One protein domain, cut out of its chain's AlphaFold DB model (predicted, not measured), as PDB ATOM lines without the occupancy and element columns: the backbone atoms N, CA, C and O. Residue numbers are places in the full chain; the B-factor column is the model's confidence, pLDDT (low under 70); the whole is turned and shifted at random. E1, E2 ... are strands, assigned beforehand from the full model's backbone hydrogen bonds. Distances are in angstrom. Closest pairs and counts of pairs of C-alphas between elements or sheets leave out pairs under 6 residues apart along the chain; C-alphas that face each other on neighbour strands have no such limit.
ATOM      1  N   PHE A  19     183.243 236.181 294.123       95.38
ATOM      2  CA  PHE A  19     184.381 237.053 294.370       95.38
ATOM      3  C   PHE A  19     184.660 237.269 295.850       95.38
ATOM      4  O   PHE A  19     183.736 237.303 296.662       95.38
ATOM      5  N   ASP A  20     185.933 237.504 296.151       97.12
ATOM      6  CA  ASP A  20     186.411 237.956 297.452       97.12
ATOM      7  C   ASP A  20     187.019 239.360 297.352       97.12
ATOM      8  O   ASP A  20     187.725 239.697 296.395       97.12
ATOM      9  N   ILE A  21     186.766 240.181 298.378       96.69
ATOM     10  CA  ILE A  21     187.355 241.516 298.515       96.69
ATOM     11  C   ILE A  21     188.451 241.489 299.578       96.69
ATOM     12  O   ILE A  21     188.192 241.219 300.752       96.69
ATOM     13  N   TYR A  22     189.655 241.891 299.188       96.62
ATOM     14  CA  TYR A  22     190.806 242.021 300.072       96.62
ATOM     15  C   TYR A  22     191.187 243.489 300.222       96.62
ATOM     16  O   TYR A  22     191.318 244.221 299.242       96.62
ATOM     17  N   ARG A  23     191.397 243.932 301.461       95.31
ATOM     18  CA  ARG A  23     191.914 245.272 301.755       95.31
ATOM     19  C   ARG A  23     193.323 245.137 302.274       95.31
ATOM     20  O   ARG A  23     193.522 244.595 303.358       95.31
ATOM     21  N   LEU A  24     194.262 245.644 301.497       94.75
ATOM     22  CA  LEU A  24     195.663 245.611 301.851       94.75
ATOM     23  C   LEU A  24     196.003 246.773 302.780       94.75
ATOM     24  O   LEU A  24     195.498 247.895 302.639       94.75
ATOM     25  N   LYS A  25     196.888 246.497 303.731       89.31
ATOM     26  CA  LYS A  25     197.573 247.508 304.529       89.31
ATOM     27  C   LYS A  25     198.550 248.287 303.650       89.31
ATOM     28  O   LYS A  25     198.865 247.913 302.522       89.31
ATOM     29  N   HIS A  26     199.019 249.414 304.170       79.38
ATOM     30  CA  HIS A  26     199.890 250.319 303.421       79.38
ATOM     31  C   HIS A  26     201.228 249.665 303.017       79.38
ATOM     32  O   HIS A  26     201.728 249.903 301.916       79.38
ATOM     33  N   ASP A  27     201.767 248.808 303.883       86.62
ATOM     34  CA  ASP A  27     203.023 248.074 303.720       86.62
ATOM     35  C   ASP A  27     202.909 246.817 302.841       86.62
ATOM     36  O   ASP A  27     203.915 246.329 302.331       86.62
ATOM     37  N   GLU A  28     201.697 246.315 302.603       90.62
ATOM     38  CA  GLU A  28     201.461 245.143 301.759       90.62
ATOM     39  C   GLU A  28     201.529 245.500 300.268       90.62
ATOM     40  O   GLU A  28     201.171 246.602 299.846       90.62
ATOM     41  N   GLN A  29     201.997 244.571 299.436       90.00
ATOM     42  CA  GLN A  29     202.067 244.756 297.985       90.00
ATOM     43  C   GLN A  29     200.886 244.084 297.290       90.00
ATOM     44  O   GLN A  29     200.424 243.025 297.712       90.00
ATOM     45  N   LEU A  30     200.416 244.701 296.202       91.25
ATOM     46  CA  LEU A  30     199.478 244.041 295.302       91.25
ATOM     47  C   LEU A  30     200.165 242.843 294.624       91.25
ATOM     48  O   LEU A  30     201.352 242.952 294.304       91.25
ATOM     49  N   PRO A  31     199.447 241.740 294.351       88.25
ATOM     50  CA  PRO A  31     200.074 240.515 293.848       88.25
ATOM     51  C   PRO A  31     200.740 240.633 292.462       88.25
ATOM     52  O   PRO A  31     201.628 239.842 292.167       88.25
ATOM     53  N   ALA A  32     200.368 241.628 291.648       85.62
ATOM     54  CA  ALA A  32     200.973 241.962 290.350       85.62
ATOM     55  C   ALA A  32     200.706 240.987 289.202       85.62
ATOM     56  O   ALA A  32     201.513 240.898 288.280       85.62
ATOM     57  N   VAL A  33     199.579 240.277 289.235       87.88
ATOM     58  CA  VAL A  33     199.250 239.255 288.224       87.88
ATOM     59  C   VAL A  33     197.916 239.490 287.519       87.88
ATOM     60  O   VAL A  33     197.626 238.818 286.537       87.88
ATOM     61  N   GLY A  34     197.104 240.427 288.015       89.38
ATOM     62  CA  GLY A  34     195.798 240.765 287.447       89.38
ATOM     63  C   GLY A  34     195.741 242.125 286.751       89.38
ATOM     64  O   GLY A  34     196.729 242.857 286.654       89.38
ATOM     65  N   LEU A  35     194.534 242.494 286.323       91.81
ATOM     66  CA  LEU A  35     194.234 243.834 285.831       91.81
ATOM     67  C   LEU A  35     194.424 244.845 286.960       91.81
ATOM     68  O   LEU A  35     193.756 244.749 287.990       91.81
ATOM     69  N   ARG A  36     195.268 245.850 286.728       92.69
ATOM     70  CA  ARG A  36     195.460 246.973 287.644       92.69
ATOM     71  C   ARG A  36     194.780 248.227 287.151       92.69
ATOM     72  O   ARG A  36     194.870 248.579 285.979       92.69
ATOM     73  N   ALA A  37     194.145 248.920 288.077       92.56
ATOM     74  CA  ALA A  37     193.481 250.180 287.825       92.56
ATOM     75  C   ALA A  37     193.462 251.015 289.103       92.56
ATOM     76  O   ALA A  37     193.584 250.493 290.208       92.56
ATOM     77  N   LYS A  38     193.283 252.321 288.968       93.75
ATOM     78  CA  LYS A  38     193.150 253.232 290.101       93.75
ATOM     79  C   LYS A  38     191.720 253.730 290.207       93.75
ATOM     80  O   LYS A  38     191.131 254.163 289.223       93.75
ATOM     81  N   VAL A  39     191.162 253.720 291.409       94.44
ATOM     82  CA  VAL A  39     189.836 254.280 291.685       94.44
ATOM     83  C   VAL A  39     189.857 255.205 292.879       94.44
ATOM     84  O   VAL A  39     190.727 255.129 293.738       94.44
ATOM     85  N   ARG A  40     188.868 256.084 292.956       94.75
ATOM     86  CA  ARG A  40     188.649 256.971 294.088       94.75
ATOM     87  C   ARG A  40     187.222 256.876 294.583       94.75
ATOM     88  O   ARG A  40     186.285 256.735 293.801       94.75
ATOM     89  N   THR A  41     187.061 257.060 295.884       92.94
ATOM     90  CA  THR A  41     185.754 257.262 296.507       92.94
ATOM     91  C   THR A  41     185.801 258.494 297.400       92.94
ATOM     92  O   THR A  41     186.697 258.645 298.231       92.94
ATOM     93  N   LYS A  42     184.844 259.409 297.207       91.00
ATOM     94  CA  LYS A  42     184.694 260.612 298.048       91.00
ATOM     95  C   LYS A  42     183.852 260.341 299.294       91.00
ATOM     96  O   LYS A  42     184.055 260.990 300.311       91.00
ATOM     97  N   MET A  43     182.919 259.395 299.194       88.00
ATOM     98  CA  MET A  43     181.928 259.093 300.233       88.00
ATOM     99  C   MET A  43     182.329 257.906 301.114       88.00
ATOM    100  O   MET A  43     181.729 257.705 302.164       88.00
ATOM    101  N   GLY A  44     183.351 257.141 300.716       93.00
ATOM    102  CA  GLY A  44     183.872 256.045 301.527       93.00
ATOM    103  C   GLY A  44     183.159 254.708 301.309       93.00
ATOM    104  O   GLY A  44     182.847 253.976 302.249       93.00
ATOM    105  N   SER A  45     182.893 254.370 300.056       92.44
ATOM    106  CA  SER A  45     182.365 253.061 299.680       92.44
ATOM    107  C   SER A  45     182.700 252.719 298.236       92.44
ATOM    108  O   SER A  45     182.950 253.613 297.418       92.44
ATOM    109  N   PHE A  46     182.689 251.422 297.942       92.62
ATOM    110  CA  PHE A  46     182.688 250.884 296.586       92.62
ATOM    111  C   PHE A  46     181.620 249.807 296.455       92.62
ATOM    112  O   PHE A  46     181.309 249.097 297.414       92.62
ATOM    113  N   TYR A  47     181.086 249.693 295.243       91.94
ATOM    114  CA  TYR A  47     180.265 248.574 294.817       91.94
ATOM    115  C   TYR A  47     181.051 247.727 293.817       91.94
ATOM    116  O   TYR A  47     181.704 248.275 292.928       91.94
ATOM    117  N   VAL A  48     180.975 246.407 293.965       93.00
ATOM    118  CA  VAL A  48     181.506 245.424 293.014       93.00
ATOM    119  C   VAL A  48     180.363 244.503 292.617       93.00
ATOM    120  O   VAL A  48     179.723 243.920 293.485       93.00
ATOM    121  N   GLY A  49     180.099 244.376 291.322       91.19
ATOM    122  CA  GLY A  49     179.014 243.557 290.790       91.19
ATOM    123  C   GLY A  49     178.998 243.574 289.267       91.19
ATOM    124  O   GLY A  49     179.842 244.220 288.640       91.19
ATOM    125  N   ALA A  50     178.046 242.858 288.673       87.94
ATOM    126  CA  ALA A  50     177.881 242.840 287.225       87.94
ATOM    127  C   ALA A  50     177.400 244.213 286.726       87.94
ATOM    128  O   ALA A  50     176.467 244.795 287.279       87.94
ATOM    129  N   GLY A  51     178.031 244.735 285.668       80.06
ATOM    130  CA  GLY A  51     177.750 246.083 285.153       80.06
ATOM    131  C   GLY A  51     176.325 246.275 284.619       80.06
ATOM    132  O   GLY A  51     175.853 247.404 284.532       80.06
ATOM    133  N   GLU A  52     175.636 245.182 284.298       75.12
ATOM    134  CA  GLU A  52     174.246 245.149 283.830       75.12
ATOM    135  C   GLU A  52     173.202 245.216 284.960       75.12
ATOM    136  O   GLU A  52     172.029 245.475 284.701       75.12
ATOM    137  N   GLN A  53     173.605 245.015 286.220       69.06
ATOM    138  CA  GLN A  53     172.699 244.945 287.373       69.06
ATOM    139  C   GLN A  53     172.384 246.327 287.969       69.06
ATOM    140  O   GLN A  53     172.554 246.582 289.164       69.06
ATOM    141  N   VAL A  54     171.891 247.231 287.123       60.56
ATOM    142  CA  VAL A  54     171.414 248.566 287.510       60.56
ATOM    143  C   VAL A  54     169.885 248.558 287.539       60.56
ATOM    144  O   VAL A  54     169.252 248.157 286.564       60.56
ATOM    145  N   ILE A  55     169.262 248.977 288.649       55.19
ATOM    146  CA  ILE A  55     167.797 249.129 288.683       55.19
ATOM    147  C   ILE A  55     167.434 250.298 287.768       55.19
ATOM    148  O   ILE A  55     167.994 251.383 287.908       55.19
ATOM    149  N   GLY A  56     166.466 250.095 286.873       51.16
ATOM    150  CA  GLY A  56     165.951 251.119 285.955       51.16
ATOM    151  C   GLY A  56     165.194 252.283 286.614       51.16
ATOM    152  O   GLY A  56     164.531 253.026 285.903       51.16
ATOM    153  N   GLU A  57     165.278 252.440 287.941       59.00
ATOM    154  CA  GLU A  57     164.596 253.490 288.719       59.00
ATOM    155  C   GLU A  57     165.577 254.413 289.479       59.00
ATOM    156  O   GLU A  57     165.248 254.978 290.517       59.00
ATOM    157  N   ASP A  58     166.794 254.589 288.950       54.56
ATOM    158  CA  ASP A  58     167.713 255.703 289.262       54.56
ATOM    159  C   ASP A  58     168.369 255.772 290.656       54.56
ATOM    160  O   ASP A  58     169.049 256.755 290.964       54.56
ATOM    161  N   ILE A  59     168.276 254.740 291.501       57.38
ATOM    162  CA  ILE A  59     168.925 254.764 292.827       57.38
ATOM    163  C   ILE A  59     169.967 253.652 292.969       57.38
ATOM    164  O   ILE A  59     169.730 252.618 293.585       57.38
ATOM    165  N   GLY A  60     171.165 253.933 292.452       64.56
ATOM    166  CA  GLY A  60     172.402 253.228 292.793       64.56
ATOM    167  C   GLY A  60     172.488 251.757 292.356       64.56
ATOM    168  O   GLY A  60     171.574 251.202 291.748       64.56
ATOM    169  N   PRO A  61     173.634 251.113 292.623       70.19
ATOM    170  CA  PRO A  61     173.812 249.706 292.306       70.19
ATOM    171  C   PRO A  61     172.957 248.823 293.228       70.19
ATOM    172  O   PRO A  61     172.925 249.030 294.444       70.19
ATOM    173  N   SER A  62     172.288 247.823 292.651       73.88
ATOM    174  CA  SER A  62     171.492 246.855 293.412       73.88
ATOM    175  C   SER A  62     172.355 245.708 293.914       73.88
ATOM    176  O   SER A  62     173.222 245.215 293.196       73.88
ATOM    177  N   THR A  63     172.067 245.229 295.123       79.06
ATOM    178  CA  THR A  63     172.603 243.953 295.620       79.06
ATOM    179  C   THR A  63     171.608 242.796 295.479       79.06
ATOM    180  O   THR A  63     171.886 241.684 295.920       79.06
ATOM    181  N   GLN A  64     170.419 243.036 294.905       80.50
ATOM    182  CA  GLN A  64     169.344 242.038 294.812       80.50
ATOM    183  C   GLN A  64     169.736 240.827 293.959       80.50
ATOM    184  O   GLN A  64     169.312 239.710 294.246       80.50
ATOM    185  N   TYR A  65     170.541 241.051 292.921       77.75
ATOM    186  CA  TYR A  65     170.945 240.030 291.950       77.75
ATOM    187  C   TYR A  65     172.414 239.610 292.107       77.75
ATOM    188  O   TYR A  65     172.984 238.981 291.217       77.75
ATOM    189  N   GLY A  66     173.014 239.931 293.255       85.69
ATOM    190  CA  GLY A  66     174.431 239.735 293.532       85.69
ATOM    191  C   GLY A  66     175.170 241.057 293.703       85.69
ATOM    192  O   GLY A  66     174.566 242.119 293.835       85.69
ATOM    193  N   GLY A  67     176.495 240.978 293.735       89.56
ATOM    194  CA  GLY A  67     177.346 242.123 294.024       89.56
ATOM    195  C   GLY A  67     177.409 242.483 295.512       89.56
ATOM    196  O   GLY A  67     176.692 241.951 296.357       89.56
ATOM    197  N   LEU A  68     178.330 243.383 295.839       91.81
ATOM    198  CA  LEU A  68     178.655 243.780 297.200       91.81
ATOM    199  C   LEU A  68     178.919 245.281 297.243       91.81
ATOM    200  O   LEU A  68     179.851 245.775 296.612       91.81
ATOM    201  N   LEU A  69     178.135 245.987 298.056       91.19
ATOM    202  CA  LEU A  69     178.451 247.336 298.509       91.19
ATOM    203  C   LEU A  69     179.209 247.240 299.834       91.19
ATOM    204  O   LEU A  69     178.703 246.671 300.800       91.19
ATOM    205  N   PHE A  70     180.405 247.821 299.907       92.88
ATOM    206  CA  PHE A  70     181.194 247.827 301.135       92.88
ATOM    207  C   PHE A  70     181.767 249.209 301.448       92.88
ATOM    208  O   PHE A  70     182.165 249.967 300.564       92.88
ATOM    209  N   ALA A  71     181.842 249.528 302.741       94.38
ATOM    210  CA  ALA A  71     182.403 250.782 303.234       94.38
ATOM    211  C   ALA A  71     183.929 250.702 303.370       94.38
ATOM    212  O   ALA A  71     184.448 249.733 303.925       94.38
ATOM    213  N   ILE A  72     184.645 251.727 302.919       94.62
ATOM    214  CA  ILE A  72     186.107 251.879 302.999       94.62
ATOM    215  C   ILE A  72     186.421 253.372 303.205       94.62
ATOM    216  O   ILE A  72     185.594 254.189 302.825       94.62
ATOM    217  N   PRO A  73     187.546 253.801 303.807       94.88
ATOM    218  CA  PRO A  73     187.817 255.234 303.923       94.88
ATOM    219  C   PRO A  73     187.775 255.973 302.575       94.88
ATOM    220  O   PRO A  73     188.068 255.405 301.526       94.88
ATOM    221  N   ALA A  74     187.429 257.260 302.597       95.50
ATOM    222  CA  ALA A  74     187.554 258.094 301.407       95.50
ATOM    223  C   ALA A  74     189.031 258.217 300.984       95.50
ATOM    224  O   ALA A  74     189.940 258.240 301.826       95.50
ATOM    225  N   GLY A  75     189.267 258.309 299.677       95.31
ATOM    226  CA  GLY A  75     190.607 258.434 299.104       95.31
ATOM    227  C   GLY A  75     190.766 257.729 297.763       95.31
ATOM    228  O   GLY A  75     189.786 257.275 297.165       95.31
ATOM    229  N   ASN A  76     192.020 257.656 297.319       95.56
ATOM    230  CA  ASN A  76     192.431 256.952 296.113       95.56
ATOM    231  C   ASN A  76     192.939 255.551 296.471       95.56
ATOM    232  O   ASN A  76     193.515 255.317 297.538       95.56
ATOM    233  N   TYR A  77     192.706 254.621 295.560       95.50
ATOM    234  CA  TYR A  77     193.002 253.210 295.709       95.50
ATOM    235  C   TYR A  77     193.584 252.679 294.409       95.50
ATOM    236  O   TYR A  77     193.045 252.937 293.337       95.50
ATOM    237  N   GLU A  78     194.657 251.910 294.513       95.06
ATOM    238  CA  GLU A  78     195.048 250.976 293.470       95.06
ATOM    239  C   GLU A  78     194.265 249.679 293.688       95.06
ATOM    240  O   GLU A  78     194.134 249.190 294.817       95.06
ATOM    241  N   VAL A  79     193.696 249.161 292.607       95.38
ATOM    242  CA  VAL A  79     192.876 247.960 292.589       95.38
ATOM    243  C   VAL A  79     193.502 246.953 291.649       95.38
ATOM    244  O   VAL A  79     193.858 247.300 290.525       95.38
ATOM    245  N   GLU A  80     193.603 245.709 292.106       95.50
ATOM    246  CA  GLU A  80     193.968 244.578 291.258       95.50
ATOM    247  C   GLU A  80     192.820 243.574 291.209       95.50
ATOM    248  O   GLU A  80     192.313 243.160 292.253       95.50
ATOM    249  N   ILE A  81     192.413 243.198 289.998       95.38
ATOM    250  CA  ILE A  81     191.350 242.228 289.741       95.38
ATOM    251  C   ILE A  81     191.976 241.005 289.085       95.38
ATOM    252  O   ILE A  81     192.583 241.103 288.018       95.38
ATOM    253  N   GLN A  82     191.810 239.852 289.719       94.69
ATOM    254  CA  GLN A  82     192.277 238.563 289.219       94.69
ATOM    255  C   GLN A  82     191.085 237.652 288.988       94.69
ATOM    256  O   GLN A  82     190.189 237.618 289.827       94.69
ATOM    257  N   LEU A  83     191.107 236.894 287.896       92.94
ATOM    258  CA  LEU A  83     190.121 235.861 287.601       92.94
ATOM    259  C   LEU A  83     190.803 234.495 287.600       92.94
ATOM    260  O   LEU A  83     191.739 234.256 286.842       92.94
ATOM    261  N   GLU A  84     190.322 233.596 288.448       91.50
ATOM    262  CA  GLU A  84     190.617 232.173 288.356       91.50
ATOM    263  C   GLU A  84     189.644 231.536 287.351       91.50
ATOM    264  O   GLU A  84     188.503 231.219 287.687       91.50
ATOM    265  N   GLU A  85     190.085 231.369 286.099       86.62
ATOM    266  CA  GLU A  85     189.235 230.904 284.985       86.62
ATOM    267  C   GLU A  85     188.502 229.593 285.278       86.62
ATOM    268  O   GLU A  85     187.325 229.452 284.960       86.62
ATOM    269  N   ALA A  86     189.190 228.635 285.904       86.62
ATOM    270  CA  ALA A  86     188.650 227.299 286.138       86.62
ATOM    271  C   ALA A  86     187.437 227.296 287.082       86.62
ATOM    272  O   ALA A  86     186.592 226.405 286.992       86.62
ATOM    273  N   SER A  87     187.363 228.265 287.997       90.69
ATOM    274  CA  SER A  87     186.318 228.360 289.020       90.69
ATOM    275  C   SER A  87     185.343 229.514 288.778       90.69
ATOM    276  O   SER A  87     184.285 229.550 289.408       90.69
ATOM    277  N   GLY A  88     185.683 230.470 287.906       91.50
ATOM    278  CA  GLY A  88     184.942 231.726 287.782       91.50
ATOM    279  C   GLY A  88     185.027 232.579 289.055       91.50
ATOM    280  O   GLY A  88     184.106 233.340 289.359       91.50
ATOM    281  N   HIS A  89     186.093 232.416 289.845       95.44
ATOM    282  CA  HIS A  89     186.285 233.147 291.094       95.44
ATOM    283  C   HIS A  89     187.192 234.362 290.894       95.44
ATOM    284  O   HIS A  89     188.302 234.257 290.367       95.44
ATOM    285  N   LEU A  90     186.730 235.525 291.346       95.69
ATOM    286  CA  LEU A  90     187.461 236.781 291.271       95.69
ATOM    287  C   LEU A  90     188.091 237.130 292.620       95.69
ATOM    288  O   LEU A  90     187.433 237.111 293.657       95.69
ATOM    289  N   LYS A  91     189.347 237.565 292.600       96.19
ATOM    290  CA  LYS A  91     189.987 238.191 293.761       96.19
ATOM    291  C   LYS A  91     190.193 239.663 293.466       96.19
ATOM    292  O   LYS A  91     190.861 240.010 292.492       96.19
ATOM    293  N   VAL A  92     189.608 240.518 294.299       96.81
ATOM    294  CA  VAL A  92     189.672 241.970 294.125       96.81
ATOM    295  C   VAL A  92     190.406 242.584 295.304       96.81
ATOM    296  O   VAL A  92     189.923 242.584 296.437       96.81
ATOM    297  N   TYR A  93     191.585 243.122 295.032       97.06
ATOM    298  CA  TYR A  93     192.452 243.726 296.032       97.06
ATOM    299  C   TYR A  93     192.324 245.239 295.979       97.06
ATOM    300  O   TYR A  93     192.415 245.818 294.905       97.06
ATOM    301  N   PHE A  94     192.170 245.881 297.133       96.81
ATOM    302  CA  PHE A  94     192.199 247.332 297.284       96.81
ATOM    303  C   PHE A  94     193.393 247.725 298.144       96.81
ATOM    304  O   PHE A  94     193.484 247.315 299.302       96.81
ATOM    305  N   LYS A  95     194.262 248.584 297.611       96.31
ATOM    306  CA  LYS A  95     195.357 249.206 298.354       96.31
ATOM    307  C   LYS A  95     195.218 250.719 298.299       96.31
ATOM    308  O   LYS A  95     195.128 251.297 297.223       96.31
ATOM    309  N   LYS A  96     195.197 251.379 299.459       95.50
ATOM    310  CA  LYS A  96     195.153 252.847 299.506       95.50
ATOM    311  C   LYS A  96     196.438 253.428 298.906       95.50
ATOM    312  O   LYS A  96     197.523 252.938 299.216       95.50
ATOM    313  N   THR A  97     196.306 254.473 298.097       93.19
ATOM    314  CA  THR A  97     197.430 255.176 297.466       93.19
ATOM    315  C   THR A  97     197.248 256.689 297.565       93.19
ATOM    316  O   THR A  97     196.122 257.179 297.665       93.19
TER     317      THR A  97
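Overview. This is residues 19 to 97 of the 113 residues of the protein "Putative integron gene cassette protein" of uncultured bacterium (UniProt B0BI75). A strongly twisted sheet of four strands, E1, E6, E5 and E2, makes the larger part, and a small separate hairpin of E3 and E4 is joined to it at one end by two tight links, the two parts splaying apart like a V. From the other end of that hairpin a long loop, residues 49 to 67, swings out away from the sheet, while residues 25 to 34 cross from one edge of the sheet to the other. The printed part has 79 residues with six named strands, E1 to E6 in order along the chain, and no named helix, and its class is all strand. The larger sheet has the order E1, E6, E5, E2 and is mixed, and the hairpin is antiparallel. The whole is compact, with a radius of gyration of the C-alphas of 13.4 A, and flat, spanning 41 by 35 by 16 A.

Along the chain. E1 is residues 19 to 24, 16.0 A long, beginning at C-alpha 19 (184.381, 237.053, 294.370). E2 is residues 35 to 41, 19.1 A. E3 is residues 45 to 48, 10.2 A, and E4 is residues 68 to 71, 10.0 A. E5, residues 75 to 84, is the longest strand by residues at 28.4 A, beginning at C-alpha 75 (190.607, 258.434, 299.104). E6 is residues 89 to 97, 25.5 A, ending at C-alpha 97 (197.430, 255.176, 297.466).

Arrangement. E1, an edge strand, is parallel to E6 at 23 degrees, with N 22 and O 92 2.8 A apart, within hydrogen-bond range. E6 and E5 are a hairpin, antiparallel at 159 degrees, with N 93 and O 80 at 2.9 A. E5 and E2, the other edge strand, are antiparallel at 145 degrees, with N 77 and O 39 at 2.7 A. From edge to edge the strands' lines turn by 70 degrees. E3 and E4 are a hairpin, antiparallel at 163 degrees, with N 68 and O 48 at 2.8 A. E2 and E3 meet only through their link. E4 is apart from E1, E2, E5 and E6, and E3 is apart from E1, E5 and E6.

Size, cuts and confidence. The two C-alphas farthest apart, of Asp 27 and Glu 57, are 41.6 A apart. The printed part has no cut. The link from E3 to E4 is long, with 19 residues whose C-alphas lie 8 to 23 A from the mean of all C-alphas. The link from E1 to E2 is short, with 10 residues, and the other links are tight. The mean pLDDT of the printed part is 87.7, and residues 53 to 60 are under 70.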